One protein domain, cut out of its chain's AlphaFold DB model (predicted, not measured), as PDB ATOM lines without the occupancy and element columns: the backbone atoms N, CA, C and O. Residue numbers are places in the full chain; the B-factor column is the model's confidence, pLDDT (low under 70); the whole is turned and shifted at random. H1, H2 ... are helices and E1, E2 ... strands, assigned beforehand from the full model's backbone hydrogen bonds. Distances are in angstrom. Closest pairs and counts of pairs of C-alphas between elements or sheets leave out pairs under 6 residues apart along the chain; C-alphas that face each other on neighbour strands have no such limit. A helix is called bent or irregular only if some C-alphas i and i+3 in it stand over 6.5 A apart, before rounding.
ATOM      1  N   LYS A  12     100.892   2.924  40.212       55.41
ATOM      2  CA  LYS A  12     101.669   4.164  40.496       55.41
ATOM      3  C   LYS A  12     101.724   4.550  41.975       55.41
ATOM      4  O   LYS A  12     102.474   5.441  42.373       55.41
ATOM      5  N   VAL A  13     100.887   3.912  42.783       53.72
ATOM      6  CA  VAL A  13     100.781   4.137  44.216       53.72
ATOM      7  C   VAL A  13     101.667   3.153  44.990       53.72
ATOM      8  O   VAL A  13     101.981   3.429  46.142       53.72
ATOM      9  N   PHE A  14     102.113   2.043  44.388       54.88
ATOM     10  CA  PHE A  14     102.829   0.936  45.033       54.88
ATOM     11  C   PHE A  14     104.217   1.313  45.597       54.88
ATOM     12  O   PHE A  14     104.957   2.094  45.006       54.88
ATOM     13  N   LYS A  15     104.590   0.749  46.760       54.12
ATOM     14  CA  LYS A  15     105.825   1.096  47.500       54.12
ATOM     15  C   LYS A  15     106.740  -0.097  47.818       54.12
ATOM     16  O   LYS A  15     107.673   0.046  48.609       54.12
ATOM     17  N   GLY A  16     106.503  -1.271  47.242       51.91
ATOM     18  CA  GLY A  16     107.153  -2.491  47.726       51.91
ATOM     19  C   GLY A  16     106.443  -3.039  48.970       51.91
ATOM     20  O   GLY A  16     105.813  -2.267  49.706       51.91
ATOM     21  N   PRO A  17     106.553  -4.346  49.253       47.16
ATOM     22  CA  PRO A  17     106.106  -4.878  50.528       47.16
ATOM     23  C   PRO A  17     106.889  -4.184  51.642       47.16
ATOM     24  O   PRO A  17     108.122  -4.131  51.642       47.16
ATOM     25  N   LYS A  18     106.167  -3.618  52.605       49.72
ATOM     26  CA  LYS A  18     106.780  -3.111  53.825       49.72
ATOM     27  C   LYS A  18     105.931  -3.462  55.027       49.72
ATOM     28  O   LYS A  18     105.537  -2.565  55.761       49.72
ATOM     29  N   TYR A  19     105.657  -4.748  55.219       52.75
ATOM     30  CA  TYR A  19     104.797  -5.173  56.311       52.75
ATOM     31  C   TYR A  19     105.245  -6.464  56.979       52.75
ATOM     32  O   TYR A  19     105.775  -7.362  56.333       52.75
ATOM     33  N   GLY A  20     105.061  -6.473  58.300       56.84
ATOM     34  CA  GLY A  20     105.079  -7.673  59.124       56.84
ATOM     35  C   GLY A  20     103.725  -8.375  59.080       56.84
ATOM     36  O   GLY A  20     102.776  -7.878  58.470       56.84
ATOM     37  N   ASP A  21     103.659  -9.524  59.738       61.00
ATOM     38  CA  ASP A  21     102.547 -10.466  59.649       61.00
ATOM     39  C   ASP A  21     101.173  -9.830  59.939       61.00
ATOM     40  O   ASP A  21     101.032  -9.009  60.849       61.00
ATOM     41  N   LEU A  22     100.144 -10.251  59.189       67.56
ATOM     42  CA  LEU A  22      98.744  -9.811  59.348       67.56
ATOM     43  C   LEU A  22      98.238  -9.940  60.793       67.56
ATOM     44  O   LEU A  22      97.424  -9.137  61.237       67.56
ATOM     45  N   VAL A  23      98.766 -10.910  61.548       68.56
ATOM     46  CA  VAL A  23      98.459 -11.131  62.973       68.56
ATOM     47  C   VAL A  23      98.792  -9.922  63.859       68.56
ATOM     48  O   VAL A  23      98.270  -9.790  64.962       68.56
ATOM     49  N   HIS A  24      99.655  -9.019  63.390       70.38
ATOM     50  CA  HIS A  24     100.045  -7.802  64.099       70.38
ATOM     51  C   HIS A  24      99.303  -6.548  63.610       70.38
ATOM     52  O   HIS A  24      99.646  -5.436  64.019       70.38
ATOM     53  N   GLN A  25      98.307  -6.705  62.737       74.44
ATOM     54  CA  GLN A  25      97.550  -5.607  62.137       74.44
ATOM     55  C   GLN A  25      96.109  -5.563  62.670       74.44
ATOM     56  O   GLN A  25      95.571  -6.561  63.145       74.44
ATOM     57  N   ASN A  26      95.461  -4.392  62.603       77.69
ATOM     58  CA  ASN A  26      94.076  -4.200  63.063       77.69
ATOM     59  C   ASN A  26      93.056  -4.689  62.016       77.69
ATOM     60  O   ASN A  26      92.208  -3.931  61.538       77.69
ATOM     61  N   ILE A  27      93.176  -5.959  61.635       84.00
ATOM     62  CA  ILE A  27      92.474  -6.520  60.482       84.00
ATOM     63  C   ILE A  27      90.964  -6.646  60.704       84.00
ATOM     64  O   ILE A  27      90.183  -6.454  59.779       84.00
ATOM     65  N   GLU A  28      90.527  -6.880  61.942       86.88
ATOM     66  CA  GLU A  28      89.104  -7.010  62.284       86.88
ATOM     67  C   GLU A  28      88.326  -5.715  62.019       86.88
ATOM     68  O   GLU A  28      87.234  -5.747  61.448       86.88
ATOM     69  N   SER A  29      88.905  -4.561  62.373       86.06
ATOM     70  CA  SER A  29      88.280  -3.256  62.113       86.06
ATOM     71  C   SER A  29      88.160  -2.983  60.612       86.06
ATOM     72  O   SER A  29      87.151  -2.448  60.154       86.06
ATOM     73  N   VAL A  30      89.186  -3.371  59.847       88.00
ATOM     74  CA  VAL A  30      89.220  -3.239  58.387       88.00
ATOM     75  C   VAL A  30      88.143  -4.114  57.744       88.00
ATOM     76  O   VAL A  30      87.330  -3.613  56.970       88.00
ATOM     77  N   LEU A  31      88.082  -5.396  58.110       90.06
ATOM     78  CA  LEU A  31      87.098  -6.344  57.580       90.06
ATOM     79  C   LEU A  31      85.660  -5.948  57.930       90.06
ATOM     80  O   LEU A  31      84.778  -6.061  57.082       90.06
ATOM     81  N   THR A  32      85.430  -5.439  59.142       92.06
ATOM     82  CA  THR A  32      84.108  -4.954  59.565       92.06
ATOM     83  C   THR A  32      83.642  -3.796  58.684       92.06
ATOM     84  O   THR A  32      82.528  -3.829  58.167       92.06
ATOM     85  N   TYR A  33      84.503  -2.798  58.458       91.94
ATOM     86  CA  TYR A  33      84.182  -1.669  57.583       91.94
ATOM     87  C   TYR A  33      83.924  -2.123  56.142       91.94
ATOM     88  O   TYR A  33      82.925  -1.736  55.539       91.94
ATOM     89  N   VAL A  34      84.808  -2.966  55.598       92.50
ATOM     90  CA  VAL A  34      84.678  -3.512  54.240       92.50
ATOM     91  C   VAL A  34      83.353  -4.251  54.072       92.50
ATOM     92  O   VAL A  34      82.647  -4.026  53.093       92.50
ATOM     93  N   SER A  35      82.997  -5.108  55.032       93.50
ATOM     94  CA  SER A  35      81.750  -5.870  54.988       93.50
ATOM     95  C   SER A  35      80.515  -4.981  55.059       93.50
ATOM     96  O   SER A  35      79.487  -5.375  54.518       93.50
ATOM     97  N   GLU A  36      80.578  -3.837  55.742       94.25
ATOM     98  CA  GLU A  36      79.462  -2.895  55.803       94.25
ATOM     99  C   GLU A  36      79.291  -2.153  54.477       94.25
ATOM    100  O   GLU A  36      78.191  -2.122  53.936       94.25
ATOM    101  N   VAL A  37      80.384  -1.617  53.921       93.50
ATOM    102  CA  VAL A  37      80.361  -0.900  52.637       93.50
ATOM    103  C   VAL A  37      79.901  -1.810  51.498       93.50
ATOM    104  O   VAL A  37      79.060  -1.411  50.703       93.50
ATOM    105  N   ASN A  38      80.375  -3.058  51.459       93.75
ATOM    106  CA  ASN A  38      80.036  -4.013  50.397       93.75
ATOM    107  C   ASN A  38      78.581  -4.518  50.435       93.75
ATOM    108  O   ASN A  38      78.206  -5.337  49.598       93.75
ATOM    109  N   LYS A  39      77.756  -4.081  51.398       95.12
ATOM    110  CA  LYS A  39      76.302  -4.315  51.362       95.12
ATOM    111  C   LYS A  39      75.604  -3.430  50.332       95.12
ATOM    112  O   LYS A  39      74.526  -3.797  49.872       95.12
ATOM    113  N   ASP A  40      76.185  -2.276  50.007       92.94
ATOM    114  CA  ASP A  40      75.667  -1.389  48.972       92.94
ATOM    115  C   ASP A  40      76.118  -1.896  47.590       92.94
ATOM    116  O   ASP A  40      77.321  -2.000  47.347       92.94
ATOM    117  N   PRO A  41      75.196  -2.207  46.659       90.56
ATOM    118  CA  PRO A  41      75.557  -2.675  45.319       90.56
ATOM    119  C   PRO A  41      76.329  -1.641  44.482       90.56
ATOM    120  O   PRO A  41      76.961  -2.017  43.494       90.56
ATOM    121  N   ASN A  42      76.293  -0.359  44.855       90.88
ATOM    122  CA  ASN A  42      77.015   0.715  44.177       90.88
ATOM    123  C   ASN A  42      78.391   0.997  44.785       90.88
ATOM    124  O   ASN A  42      79.114   1.865  44.288       90.88
ATOM    125  N   GLU A  43      78.778   0.286  45.844       91.81
ATOM    126  CA  GLU A  43      80.060   0.478  46.504       91.81
ATOM    127  C   GLU A  43      80.848  -0.826  46.584       91.81
ATOM    128  O   GLU A  43      80.320  -1.909  46.809       91.81
ATOM    129  N   ILE A  44      82.163  -0.716  46.421       92.62
ATOM    130  CA  ILE A  44      83.087  -1.805  46.709       92.62
ATOM    131  C   ILE A  44      84.263  -1.276  47.520       92.62
ATOM    132  O   ILE A  44      84.985  -0.369  47.113       92.62
ATOM    133  N   ALA A  45      84.455  -1.858  48.691       91.06
ATOM    134  CA  ALA A  45      85.603  -1.696  49.554       91.06
ATOM    135  C   ALA A  45      86.493  -2.940  49.460       91.06
ATOM    136  O   ALA A  45      86.034  -4.080  49.557       91.06
ATOM    137  N   ILE A  46      87.789  -2.706  49.281       86.81
ATOM    138  CA  ILE A  46      88.823  -3.727  49.151       86.81
ATOM    139  C   ILE A  46      89.862  -3.475  50.249       86.81
ATOM    140  O   ILE A  46      90.465  -2.396  50.270       86.81
ATOM    141  N   PRO A  47      90.086  -4.433  51.162       86.31
ATOM    142  CA  PRO A  47      91.130  -4.322  52.168       86.31
ATOM    143  C   PRO A  47      92.496  -4.481  51.497       86.31
ATOM    144  O   PRO A  47      92.778  -5.499  50.866       86.31
ATOM    145  N   LEU A  48      93.347  -3.468  51.623       78.94
ATOM    146  CA  LEU A  48      94.645  -3.424  50.951       78.94
ATOM    147  C   LEU A  48      95.749  -4.139  51.730       78.94
ATOM    148  O   LEU A  48      96.759  -4.491  51.127       78.94
ATOM    149  N   ASP A  49      95.544  -4.415  53.020       72.44
ATOM    150  CA  ASP A  49      96.497  -5.152  53.864       72.44
ATOM    151  C   ASP A  49      96.741  -6.594  53.376       72.44
ATOM    152  O   ASP A  49      97.809  -7.160  53.605       72.44
ATOM    153  N   PHE A  50      95.778  -7.179  52.654       68.94
ATOM    154  CA  PHE A  50      95.909  -8.499  52.017       68.94
ATOM    155  C   PHE A  50      96.521  -8.442  50.619       68.94
ATOM    156  O   PHE A  50      96.735  -9.478  49.988       68.94
ATOM    157  N   CYS A  51      96.753  -7.245  50.096       63.31
ATOM    158  CA  CYS A  51      97.270  -7.065  48.760       63.31
ATOM    159  C   CYS A  51      98.754  -6.717  48.803       63.31
ATOM    160  O   CYS A  51      99.242  -6.031  49.695       63.31
ATOM    161  N   SER A  52      99.463  -7.054  47.732       54.38
ATOM    162  CA  SER A  52     100.765  -6.464  47.427       54.38
ATOM    163  C   SER A  52     100.641  -4.991  47.006       54.38
ATOM    164  O   SER A  52     101.528  -4.485  46.342       54.38
ATOM    165  N   PHE A  53      99.560  -4.277  47.341       55.12
ATOM    166  CA  PHE A  53      99.382  -2.860  47.023       55.12
ATOM    167  C   PHE A  53      99.944  -1.964  48.136       55.12
ATOM    168  O   PHE A  53     100.415  -2.408  49.180       55.12
ATOM    169  N   SER A  54     100.012  -0.666  47.852       55.41
ATOM    170  CA  SER A  54     100.783   0.283  48.646       55.41
ATOM    171  C   SER A  54     100.339   0.429  50.109       55.41
ATOM    172  O   SER A  54      99.144   0.560  50.361       55.41
ATOM    173  N   PRO A  55     101.289   0.638  51.039       57.38
ATOM    174  CA  PRO A  55     101.076   1.066  52.421       57.38
ATOM    175  C   PRO A  55     100.361   2.400  52.691       57.38
ATOM    176  O   PRO A  55     100.565   2.985  53.763       57.38
ATOM    177  N   ILE A  56      99.693   3.010  51.712       63.72
ATOM    178  CA  ILE A  56      99.177   4.377  51.900       63.72
ATOM    179  C   ILE A  56      97.961   4.376  52.820       63.72
ATOM    180  O   ILE A  56      97.810   5.295  53.629       63.72
ATOM    181  N   CYS A  57      97.134   3.345  52.724       72.94
ATOM    182  CA  CYS A  57      95.890   3.214  53.457       72.94
ATOM    183  C   CYS A  57      95.514   1.738  53.600       72.94
ATOM    184  O   CYS A  57      96.067   0.890  52.902       72.94
ATOM    185  N   ASP A  58      94.540   1.464  54.457       80.31
ATOM    186  CA  ASP A  58      94.146   0.098  54.804       80.31
ATOM    187  C   ASP A  58      93.017  -0.398  53.876       80.31
ATOM    188  O   ASP A  58      92.849  -1.596  53.668       80.31
ATOM    189  N   ILE A  59      92.247   0.521  53.270       86.00
ATOM    190  CA  ILE A  59      91.073   0.206  52.442       86.00
ATOM    191  C   ILE A  59      91.041   1.082  51.181       86.00
ATOM    192  O   ILE A  59      91.183   2.305  51.251       86.00
ATOM    193  N   LEU A  60      90.797   0.460  50.028       85.31
ATOM    194  CA  LEU A  60      90.397   1.116  48.782       85.31
ATOM    195  C   LEU A  60      88.877   1.026  48.658       85.31
ATOM    196  O   LEU A  60      88.340  -0.073  48.632       85.31
ATOM    197  N   LYS A  61      88.192   2.160  48.544       88.50
ATOM    198  CA  LYS A  61      86.752   2.235  48.299       88.50
ATOM    199  C   LYS A  61      86.494   2.807  46.908       88.50
ATOM    200  O   LYS A  61      87.035   3.854  46.555       88.50
ATOM    201  N   ILE A  62      85.660   2.133  46.132       86.75
ATOM    202  CA  ILE A  62      85.185   2.576  44.826       86.75
ATOM    203  C   ILE A  62      83.667   2.703  44.934       86.75
ATOM    204  O   ILE A  62      82.997   1.723  45.235       86.75
ATOM    205  N   SER A  63      83.141   3.899  44.693       89.56
ATOM    206  CA  SER A  63      81.698   4.151  44.629       89.56
ATOM    207  C   SER A  63      81.307   4.488  43.196       89.56
ATOM    208  O   SER A  63      82.019   5.228  42.509       89.56
ATOM    209  N   TYR A  64      80.181   3.956  42.742       85.44
ATOM    210  CA  TYR A  64      79.590   4.269  41.450       85.44
ATOM    211  C   TYR A  64      78.395   5.204  41.642       85.44
ATOM    212  O   TYR A  64      77.483   4.907  42.406       85.44
ATOM    213  N   SER A  65      78.416   6.347  40.956       83.94
ATOM    214  CA  SER A  65      77.274   7.261  40.891       83.94
ATOM    215  C   SER A  65      76.540   7.034  39.573       83.94
ATOM    216  O   SER A  65      77.074   7.368  38.513       83.94
ATOM    217  N   GLU A  66      75.324   6.480  39.622       77.62
ATOM    218  CA  GLU A  66      74.472   6.325  38.432       77.62
ATOM    219  C   GLU A  66      74.111   7.676  37.803       77.62
ATOM    220  O   GLU A  66      74.053   7.781  36.578       77.62
ATOM    221  N   SER A  67      73.913   8.725  38.614       78.25
ATOM    222  CA  SER A  67      73.507  10.049  38.121       78.25
ATOM    223  C   SER A  67      74.576  10.710  37.258       78.25
ATOM    224  O   SER A  67      74.244  11.414  36.306       78.25
ATOM    225  N   ASP A  68      75.847  10.456  37.569       75.31
ATOM    226  CA  ASP A  68      76.978  11.080  36.882       75.31
ATOM    227  C   ASP A  68      77.715  10.098  35.960       75.31
ATOM    228  O   ASP A  68      78.561  10.505  35.166       75.31
ATOM    229  N   ASN A  69      77.407   8.798  36.049       76.38
ATOM    230  CA  ASN A  69      78.159   7.707  35.424       76.38
ATOM    231  C   ASN A  69      79.674   7.786  35.727       76.38
ATOM    232  O   ASN A  69      80.523   7.448  34.896       76.38
ATOM    233  N   VAL A  70      80.022   8.263  36.928       75.06
ATOM    234  CA  VAL A  70      81.404   8.458  37.386       75.06
ATOM    235  C   VAL A  70      81.729   7.481  38.512       75.06
ATOM    236  O   VAL A  70      80.932   7.231  39.415       75.06
ATOM    237  N   ARG A  71      82.951   6.941  38.464       79.00
ATOM    238  CA  ARG A  71      83.542   6.158  39.553       79.00
ATOM    239  C   ARG A  71      84.333   7.079  40.471       79.00
ATOM    240  O   ARG A  71      85.275   7.739  40.030       79.00
ATOM    241  N   HIS A  72      83.996   7.075  41.750       81.81
ATOM    242  CA  HIS A  72      84.723   7.793  42.786       81.81
ATOM    243  C   HIS A  72      85.661   6.836  43.512       81.81
ATOM    244  O   HIS A  72      85.225   5.826  44.055       81.81
ATOM    245  N   ILE A  73      86.954   7.159  43.523       79.00
ATOM    246  CA  ILE A  73      87.983   6.355  44.186       79.00
ATOM    247  C   ILE A  73      88.415   7.061  45.470       79.00
ATOM    248  O   ILE A  73      88.923   8.183  45.434       79.00
ATOM    249  N   SER A  74      88.238   6.381  46.598       81.88
ATOM    250  CA  SER A  74      88.601   6.852  47.931       81.88
ATOM    251  C   SER A  74      89.575   5.882  48.589       81.88
ATOM    252  O   SER A  74      89.427   4.668  48.498       81.88
ATOM    253  N   PHE A  75      90.567   6.419  49.284       78.62
ATOM    254  CA  PHE A  75      91.537   5.642  50.051       78.62
ATOM    255  C   PHE A  75      91.337   5.949  51.528       78.62
ATOM    256  O   PHE A  75      91.341   7.114  51.923       78.62
ATOM    257  N   ILE A  76      91.144   4.912  52.335       81.88
ATOM    258  CA  ILE A  76      90.714   5.035  53.726       81.88
ATOM    259  C   ILE A  76      91.759   4.378  54.620       81.88
ATOM    260  O   ILE A  76      92.033   3.184  54.520       81.88
ATOM    261  N   ALA A  77      92.372   5.180  55.487       79.25
ATOM    262  CA  ALA A  77      93.266   4.699  56.531       79.25
ATOM    263  C   ALA A  77      92.471   4.547  57.834       79.25
ATOM    264  O   ALA A  77      92.023   5.534  58.418       79.25
ATOM    265  N   MET A  78      92.321   3.314  58.296       81.69
ATOM    266  CA  MET A  78      91.703   2.956  59.559       81.69
ATOM    267  C   MET A  78      92.669   3.246  60.709       81.69
ATOM    268  O   MET A  78      93.695   2.595  60.914       81.69
ATOM    269  N   LYS A  79      92.331   4.251  61.514       76.81
ATOM    270  CA  LYS A  79      93.027   4.541  62.769       76.81
ATOM    271  C   LYS A  79      92.128   4.177  63.937       76.81
ATOM    272  O   LYS A  79      91.019   4.680  64.046       76.81
ATOM    273  N   SER A  80      92.632   3.337  64.832       72.44
ATOM    274  CA  SER A  80      91.994   3.040  66.112       72.44
ATOM    275  C   SER A  80      92.784   3.674  67.261       72.44
ATOM    276  O   SER A  80      93.984   3.934  67.149       72.44
ATOM    277  N   GLY A  81      92.102   3.953  68.370       79.56
ATOM    278  CA  GLY A  81      92.721   4.420  69.611       79.56
ATOM    279  C   GLY A  81      92.630   5.928  69.863       79.56
ATOM    280  O   GLY A  81      92.656   6.754  68.951       79.56
ATOM    281  N   LYS A  82      92.568   6.272  71.154       83.50
ATOM    282  CA  LYS A  82      92.355   7.630  71.682       83.50
ATOM    283  C   LYS A  82      93.335   8.672  71.128       83.50
ATOM    284  O   LYS A  82      92.923   9.762  70.755       83.50
ATOM    285  N   VAL A  83      94.611   8.306  71.004       85.25
ATOM    286  CA  VAL A  83      95.667   9.209  70.509       85.25
ATOM    287  C   VAL A  83      95.400   9.675  69.076       85.25
ATOM    288  O   VAL A  83      95.638  10.833  68.755       85.25
ATOM    289  N   ASN A  84      94.880   8.795  68.213       81.88
ATOM    290  CA  ASN A  84      94.579   9.149  66.826       81.88
ATOM    291  C   ASN A  84      93.371  10.085  66.729       81.88
ATOM    292  O   ASN A  84      93.391  11.002  65.916       81.88
ATOM    293  N   TYR A  85      92.352   9.876  67.569       85.00
ATOM    294  CA  TYR A  85      91.190  10.760  67.640       85.00
ATOM    295  C   TYR A  85      91.601  12.175  68.060       85.00
ATOM    296  O   TYR A  85      91.338  13.133  67.340       85.00
ATOM    297  N   GLU A  86      92.341  12.299  69.164       87.25
ATOM    298  CA  GLU A  86      92.809  13.602  69.657       87.25
ATOM    299  C   GLU A  86      93.789  14.277  68.685       87.25
ATOM    300  O   GLU A  86      93.819  15.503  68.574       87.25
ATOM    301  N   MET A  87      94.576  13.493  67.939       89.06
ATOM    302  CA  MET A  87      95.426  14.012  66.866       89.06
ATOM    303  C   MET A  87      94.591  14.619  65.733       89.06
ATOM    304  O   MET A  87      94.910  15.719  65.287       89.06
ATOM    305  N   LEU A  88      93.547  13.927  65.265       85.12
ATOM    306  CA  LEU A  88      92.658  14.435  64.213       85.12
ATOM    307  C   LEU A  88      91.919  15.693  64.677       85.12
ATOM    308  O   LEU A  88      91.957  16.698  63.977       85.12
ATOM    309  N   GLU A  89      91.371  15.686  65.893       89.25
ATOM    310  CA  GLU A  89      90.723  16.857  66.496       89.25
ATOM    311  C   GLU A  89      91.687  18.052  66.596       89.25
ATOM    312  O   GLU A  89      91.322  19.189  66.289       89.25
ATOM    313  N   THR A  90      92.950  17.803  66.963       90.25
ATOM    314  CA  THR A  90      93.998  18.836  66.999       90.25
ATOM    315  C   THR A  90      94.250  19.433  65.613       90.25
ATOM    316  O   THR A  90      94.358  20.655  65.479       90.25
ATOM    317  N   ILE A  91      94.338  18.585  64.584       86.81
ATOM    318  CA  ILE A  91      94.558  19.008  63.195       86.81
ATOM    319  C   ILE A  91      93.364  19.819  62.684       86.81
ATOM    320  O   ILE A  91      93.578  20.896  62.129       86.81
ATOM    321  N   ASP A  92      92.140  19.340  62.912       87.06
ATOM    322  CA  ASP A  92      90.901  19.993  62.475       87.06
ATOM    323  C   ASP A  92      90.690  21.338  63.175       87.06
ATOM    324  O   ASP A  92      90.262  22.310  62.554       87.06
ATOM    325  N   THR A  93      91.065  21.429  64.455       92.94
ATOM    326  CA  THR A  93      91.051  22.694  65.200       92.94
ATOM    327  C   THR A  93      92.043  23.697  64.610       92.94
ATOM    328  O   THR A  93      91.771  24.896  64.573       92.94
ATOM    329  N   GLY A  94      93.228  23.239  64.191       89.81
ATOM    330  CA  GLY A  94      94.210  24.057  63.471       89.81
ATOM    331  C   GLY A  94      94.835  25.213  64.268       89.81
ATOM    332  O   GLY A  94      95.522  26.050  63.682       89.81
ATOM    333  N   THR A  95      94.637  25.290  65.588       92.69
ATOM    334  CA  THR A  95      95.156  26.389  66.424       92.69
ATOM    335  C   THR A  95      96.476  26.037  67.101       92.69
ATOM    336  O   THR A  95      96.711  24.895  67.496       92.69
ATOM    337  N   ARG A  96      97.331  27.048  67.316       92.00
ATOM    338  CA  ARG A  96      98.605  26.896  68.043       92.00
ATOM    339  C   ARG A  96      98.413  26.227  69.408       92.00
ATOM    340  O   ARG A  96      99.177  25.328  69.746       92.00
ATOM    341  N   ASP A  97      97.396  26.637  70.160       94.69
ATOM    342  CA  ASP A  97      97.143  26.106  71.501       94.69
ATOM    343  C   ASP A  97      96.736  24.631  71.475       94.69
ATOM    344  O   ASP A  97      97.124  23.880  72.367       94.69
ATOM    345  N   ALA A  98      96.000  24.185  70.452       91.19
ATOM    346  CA  ALA A  98      95.680  22.769  70.281       91.19
ATOM    347  C   ALA A  98      96.950  21.937  70.040       91.19
ATOM    348  O   ALA A  98      97.144  20.915  70.695       91.19
ATOM    349  N   TYR A  99      97.861  22.413  69.183       91.25
ATOM    350  CA  TYR A  99      99.143  21.741  68.950       91.25
ATOM    351  C   TYR A  99     100.037  21.714  70.197       91.25
ATOM    352  O   TYR A  99     100.681  20.696  70.455       91.25
ATOM    353  N   LEU A 100     100.067  22.797  70.984       92.00
ATOM    354  CA  LEU A 100     100.810  22.838  72.249       92.00
ATOM    355  C   LEU A 100     100.235  21.840  73.260       92.00
ATOM    356  O   LEU A 100     100.986  21.023  73.780       92.00
ATOM    357  N   ARG A 101      98.909  21.810  73.449       93.19
ATOM    358  CA  ARG A 101      98.256  20.822  74.325       93.19
ATOM    359  C   ARG A 101      98.537  19.387  73.884       93.19
ATOM    360  O   ARG A 101      98.860  18.540  74.712       93.19
ATOM    361  N   PHE A 102      98.451  19.110  72.585       92.50
ATOM    362  CA  PHE A 102      98.763  17.787  72.049       92.50
ATOM    363  C   PHE A 102     100.227  17.397  72.315       92.50
ATOM    364  O   PHE A 102     100.513  16.255  72.683       92.50
ATOM    365  N   PHE A 103     101.160  18.346  72.180       92.88
ATOM    366  CA  PHE A 103     102.563  18.134  72.532       92.88
ATOM    367  C   PHE A 103     102.763  17.895  74.031       92.88
ATOM    368  O   PHE A 103     103.526  17.003  74.391       92.88
ATOM    369  N   ASP A 104     102.072  18.630  74.897       94.81
ATOM    370  CA  ASP A 104     102.197  18.466  76.346       94.81
ATOM    371  C   ASP A 104     101.733  17.073  76.802       94.81
ATOM    372  O   ASP A 104     102.348  16.470  77.683       94.81
ATOM    373  N   ILE A 105     100.700  16.519  76.157       94.31
ATOM    374  CA  ILE A 105     100.158  15.188  76.473       94.31
ATOM    375  C   ILE A 105     101.026  14.065  75.880       94.31
ATOM    376  O   ILE A 105     101.351  13.096  76.569       94.31
ATOM    377  N   TYR A 106     101.404  14.157  74.598       93.38
ATOM    378  CA  TYR A 106     101.998  13.034  73.849       93.38
ATOM    379  C   TYR A 106     103.484  13.200  73.503       93.38
ATOM    380  O   TYR A 106     104.143  12.263  73.021       93.38
ATOM    381  N   GLY A 107     104.031  14.391  73.729       93.19
ATOM    382  CA  GLY A 107     105.425  14.746  73.506       93.19
ATOM    383  C   GLY A 107     105.924  14.455  72.090       93.19
ATOM    384  O   GLY A 107     105.195  14.438  71.096       93.19
ATOM    385  N   LYS A 108     107.224  14.153  71.999       91.81
ATOM    386  CA  LYS A 108     107.910  13.860  70.726       91.81
ATOM    387  C   LYS A 108     107.321  12.659  69.974       91.81
ATOM    388  O   LYS A 108     107.453  12.594  68.754       91.81
ATOM    389  N   LYS A 109     106.722  11.688  70.676       87.94
ATOM    390  CA  LYS A 109     106.103  10.514  70.037       87.94
ATOM    391  C   LYS A 109     104.825  10.911  69.293       87.94
ATOM    392  O   LYS A 109     104.680  10.505  68.142       87.94
ATOM    393  N   GLY A 110     103.973  11.739  69.903       88.06
ATOM    394  CA  GLY A 110     102.775  12.281  69.255       88.06
ATOM    395  C   GLY A 110     103.111  13.111  68.017       88.06
ATOM    396  O   GLY A 110     102.552  12.877  66.950       88.06
ATOM    397  N   ILE A 111     104.102  14.005  68.107       87.06
ATOM    398  CA  ILE A 111     104.529  14.816  66.951       87.06
ATOM    399  C   ILE A 111     105.025  13.946  65.796       87.06
ATOM    400  O   ILE A 111     104.616  14.151  64.659       87.06
ATOM    401  N   LYS A 112     105.833  12.913  66.069       86.19
ATOM    402  CA  LYS A 112     106.267  11.969  65.023       86.19
ATOM    403  C   LYS A 112     105.094  11.239  64.358       86.19
ATOM    404  O   LYS A 112     105.161  10.943  63.166       86.19
ATOM    405  N   GLN A 113     104.036  10.918  65.108       82.50
ATOM    406  CA  GLN A 113     102.820  10.327  64.536       82.50
ATOM    407  C   GLN A 113     102.085  11.326  63.635       82.50
ATOM    408  O   GLN A 113     101.705  10.967  62.522       82.50
ATOM    409  N   MET A 114     101.979  12.582  64.063       86.19
ATOM    410  CA  MET A 114     101.356  13.658  63.293       86.19
ATOM    411  C   MET A 114     102.137  13.993  62.008       86.19
ATOM    412  O   MET A 114     101.555  14.100  60.931       86.19
ATOM    413  N   GLU A 115     103.471  14.047  62.066       84.69
ATOM    414  CA  GLU A 115     104.334  14.183  60.882       84.69
ATOM    415  C   GLU A 115     104.142  13.025  59.893       84.69
ATOM    416  O   GLU A 115     104.084  13.232  58.676       84.69
ATOM    417  N   ARG A 116     104.036  11.788  60.404       81.31
ATOM    418  CA  ARG A 116     103.743  10.610  59.577       81.31
ATOM    419  C   ARG A 116     102.377  10.746  58.907       81.31
ATOM    420  O   ARG A 116     102.284  10.435  57.722       81.31
ATOM    421  N   PHE A 117     101.367  11.226  59.631       82.62
ATOM    422  CA  PHE A 117     100.030  11.470  59.096       82.62
ATOM    423  C   PHE A 117     100.055  12.495  57.955       82.62
ATOM    424  O   PHE A 117      99.614  12.178  56.851       82.62
ATOM    425  N   PHE A 118     100.655  13.674  58.158       81.75
ATOM    426  CA  PHE A 118     100.759  14.690  57.103       81.75
ATOM    427  C   PHE A 118     101.514  14.183  55.875       81.75
ATOM    428  O   PHE A 118     101.101  14.427  54.742       81.75
ATOM    429  N   ARG A 119     102.597  13.424  56.081       80.88
ATOM    430  CA  ARG A 119     103.339  12.807  54.977       80.88
ATOM    431  C   ARG A 119     102.480  11.807  54.206       80.88
ATOM    432  O   ARG A 119     102.521  11.810  52.981       80.88
ATOM    433  N   GLN A 120     101.719  10.959  54.896       76.62
ATOM    434  CA  GLN A 120     100.811  10.003  54.256       76.62
ATOM    435  C   GLN A 120      99.710  10.721  53.469       76.62
ATOM    436  O   GLN A 120      99.495  10.373  52.312       76.62
ATOM    437  N   LYS A 121      99.097  11.764  54.043       80.19
ATOM    438  CA  LYS A 121      98.084  12.591  53.369       80.19
ATOM    439  C   LYS A 121      98.638  13.261  52.107       80.19
ATOM    440  O   LYS A 121      98.032  13.158  51.051       80.19
ATOM    441  N   MET A 122      99.827  13.860  52.186       80.12
ATOM    442  CA  MET A 122     100.482  14.487  51.031       80.12
ATOM    443  C   MET A 122     100.779  13.480  49.913       80.12
ATOM    444  O   MET A 122     100.541  13.772  48.742       80.12
ATOM    445  N   ILE A 123     101.312  12.298  50.254       76.50
ATOM    446  CA  ILE A 123     101.567  11.246  49.259       76.50
ATOM    447  C   ILE A 123     100.240  10.804  48.638       76.50
ATOM    448  O   ILE A 123     100.162  10.708  47.419       76.50
ATOM    449  N   LEU A 124      99.201  10.597  49.450       75.69
ATOM    450  CA  LEU A 124      97.882  10.196  48.976       75.69
ATOM    451  C   LEU A 124      97.288  11.215  47.992       75.69
ATOM    452  O   LEU A 124      96.860  10.826  46.910       75.69
ATOM    453  N   GLU A 125      97.318  12.507  48.319       78.06
ATOM    454  CA  GLU A 125      96.830  13.581  47.444       78.06
ATOM    455  C   GLU A 125      97.600  13.630  46.115       78.06
ATOM    456  O   GLU A 125      97.004  13.762  45.043       78.06
ATOM    457  N   LYS A 126      98.933  13.495  46.163       77.19
ATOM    458  CA  LYS A 126      99.762  13.413  44.951       77.19
ATOM    459  C   LYS A 126      99.428  12.163  44.129       77.19
ATOM    460  O   LYS A 126      99.297  12.259  42.913       77.19
ATOM    461  N   SER A 127      99.250  11.011  44.774       73.62
ATOM    462  CA  SER A 127      98.876   9.752  44.126       73.62
ATOM    463  C   SER A 127      97.482   9.809  43.498       73.62
ATOM    464  O   SER A 127      97.320   9.365  42.367       73.62
ATOM    465  N   GLN A 128      96.491  10.415  44.157       74.12
ATOM    466  CA  GLN A 128      95.138  10.579  43.611       74.12
ATOM    467  C   GLN A 128      95.128  11.393  42.313       74.12
ATOM    468  O   GLN A 128      94.427  11.028  41.370       74.12
ATOM    469  N   LYS A 129      95.960  12.439  42.216       77.12
ATOM    470  CA  LYS A 129      96.120  13.214  40.971       77.12
ATOM    471  C   LYS A 129      96.649  12.369  39.805       77.12
ATOM    472  O   LYS A 129      96.386  12.706  38.655       77.12
ATOM    473  N   LEU A 130      97.363  11.277  40.085       74.38
ATOM    474  CA  LEU A 130      97.920  10.384  39.066       74.38
ATOM    475  C   LEU A 130      96.944   9.303  38.589       74.38
ATOM    476  O   LEU A 130      97.134   8.774  37.495       74.38
ATOM    477  N   ILE A 131      95.898   8.991  39.362       69.75
ATOM    478  CA  ILE A 131      94.945   7.910  39.049       69.75
ATOM    479  C   ILE A 131      94.126   8.205  37.787       69.75
ATOM    480  O   ILE A 131      93.638   7.285  37.151       69.75
ATOM    481  N   ASN A 132      94.021   9.464  37.365       69.06
ATOM    482  CA  ASN A 132      93.386   9.839  36.096       69.06
ATOM    483  C   ASN A 132      94.286  10.752  35.255       69.06
ATOM    484  O   ASN A 132      93.809  11.505  34.404       69.06
ATOM    485  N   ALA A 133      95.592  10.733  35.526       73.50
ATOM    486  CA  ALA A 133      96.533  11.527  34.763       73.50
ATOM    487  C   ALA A 133      96.591  11.020  33.318       73.50
ATOM    488  O   ALA A 133      96.661   9.816  33.060       73.50
ATOM    489  N   LYS A 134      96.563  11.968  32.380       77.12
ATOM    490  CA  LYS A 134      96.799  11.693  30.966       77.12
ATOM    491  C   LYS A 134      98.238  11.186  30.763       77.12
ATOM    492  O   LYS A 134      99.076  11.323  31.655       77.12
ATOM    493  N   PRO A 135      98.542  10.607  29.598       75.06
ATOM    494  CA  PRO A 135      99.918  10.352  29.206       75.06
ATOM    495  C   PRO A 135     100.801  11.601  29.346       75.06
ATOM    496  O   PRO A 135     100.371  12.704  29.009       75.06
TER     497      PRO A 135
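What this domain is: This is residues 12 to 135 of the 362 residues of an uncharacterized protein of Caldiserica bacterium (UniProt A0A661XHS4). A small sheet of three strands, with H1 over one face, lies toward one end, and a helical hairpin of H2 and H3a toward the other; the long arm H3b runs from the hairpin back to the sheet and grazes it. Residues 92 to 97 of the hairpin stick out. The printed part has 124 residues, in the order H1 E1 E2 E3 H2 H3, of mixed class, with an antiparallel sheet E1 E2 E3. It is only just loose, close to compact, with a radius of gyration of the C-alphas of 16.7 A and spans of 47 by 34 by 30 A.

How they stand to each other: H1, residues 27 to 37, is on the sheet of E1, residues 43 to 47, E2, residues 59 to 65, and E3, residues 70 to 76: two layers, a helix on one face of a sheet. It lies over E1 at a height over the sheet of 7.9 A; their closest C-alphas, Val 34 and Ala 45, are 5.1 A apart. The strands form a meander, each the antiparallel neighbour of the one before; N 44 and O 62, and N 61 and O 74, are within hydrogen-bond range, each 2.8 A apart. H3, residues 96 to 130, was assigned as one helix by its hydrogen bonds but is bent, C-alphas 105 and 108 being 9.7 A apart; its arms H3a and H3b only just touch, with 3 pairs of C-alphas within 8 A, only at the corner, closest at C-alphas 103 and 110, 6.7 A. H2, residues 82 to 93, touches H3a with residues 86 to 91 alone, opposite ways at a shallow tilt of 13 degrees, closest at C-alphas 90 and 98, 5.4 A. H3b only grazes the sheet, with residues 124 to 128. Every O i to N i+4 pair is within hydrogen-bond range in H1, H2 and H3a, and 18 of 19 in H3b.

Where its parts are: H1 begins at C-alpha 27, (92.474, -6.520, 60.482). E2 spans 19.3 A, E3 19.1 A, and H3b, residues 108 to 130, 33.4 A, ending at (97.920, 10.384, 39.066).

The domain as a whole: The C-alphas farthest apart, Asn 69 and Asp 104, are 48.7 A apart. The printed part has no cut; the link E1 to E2 is long. Residues 12 to 23, 50 to 56 and 131 to 132 have pLDDT under 70.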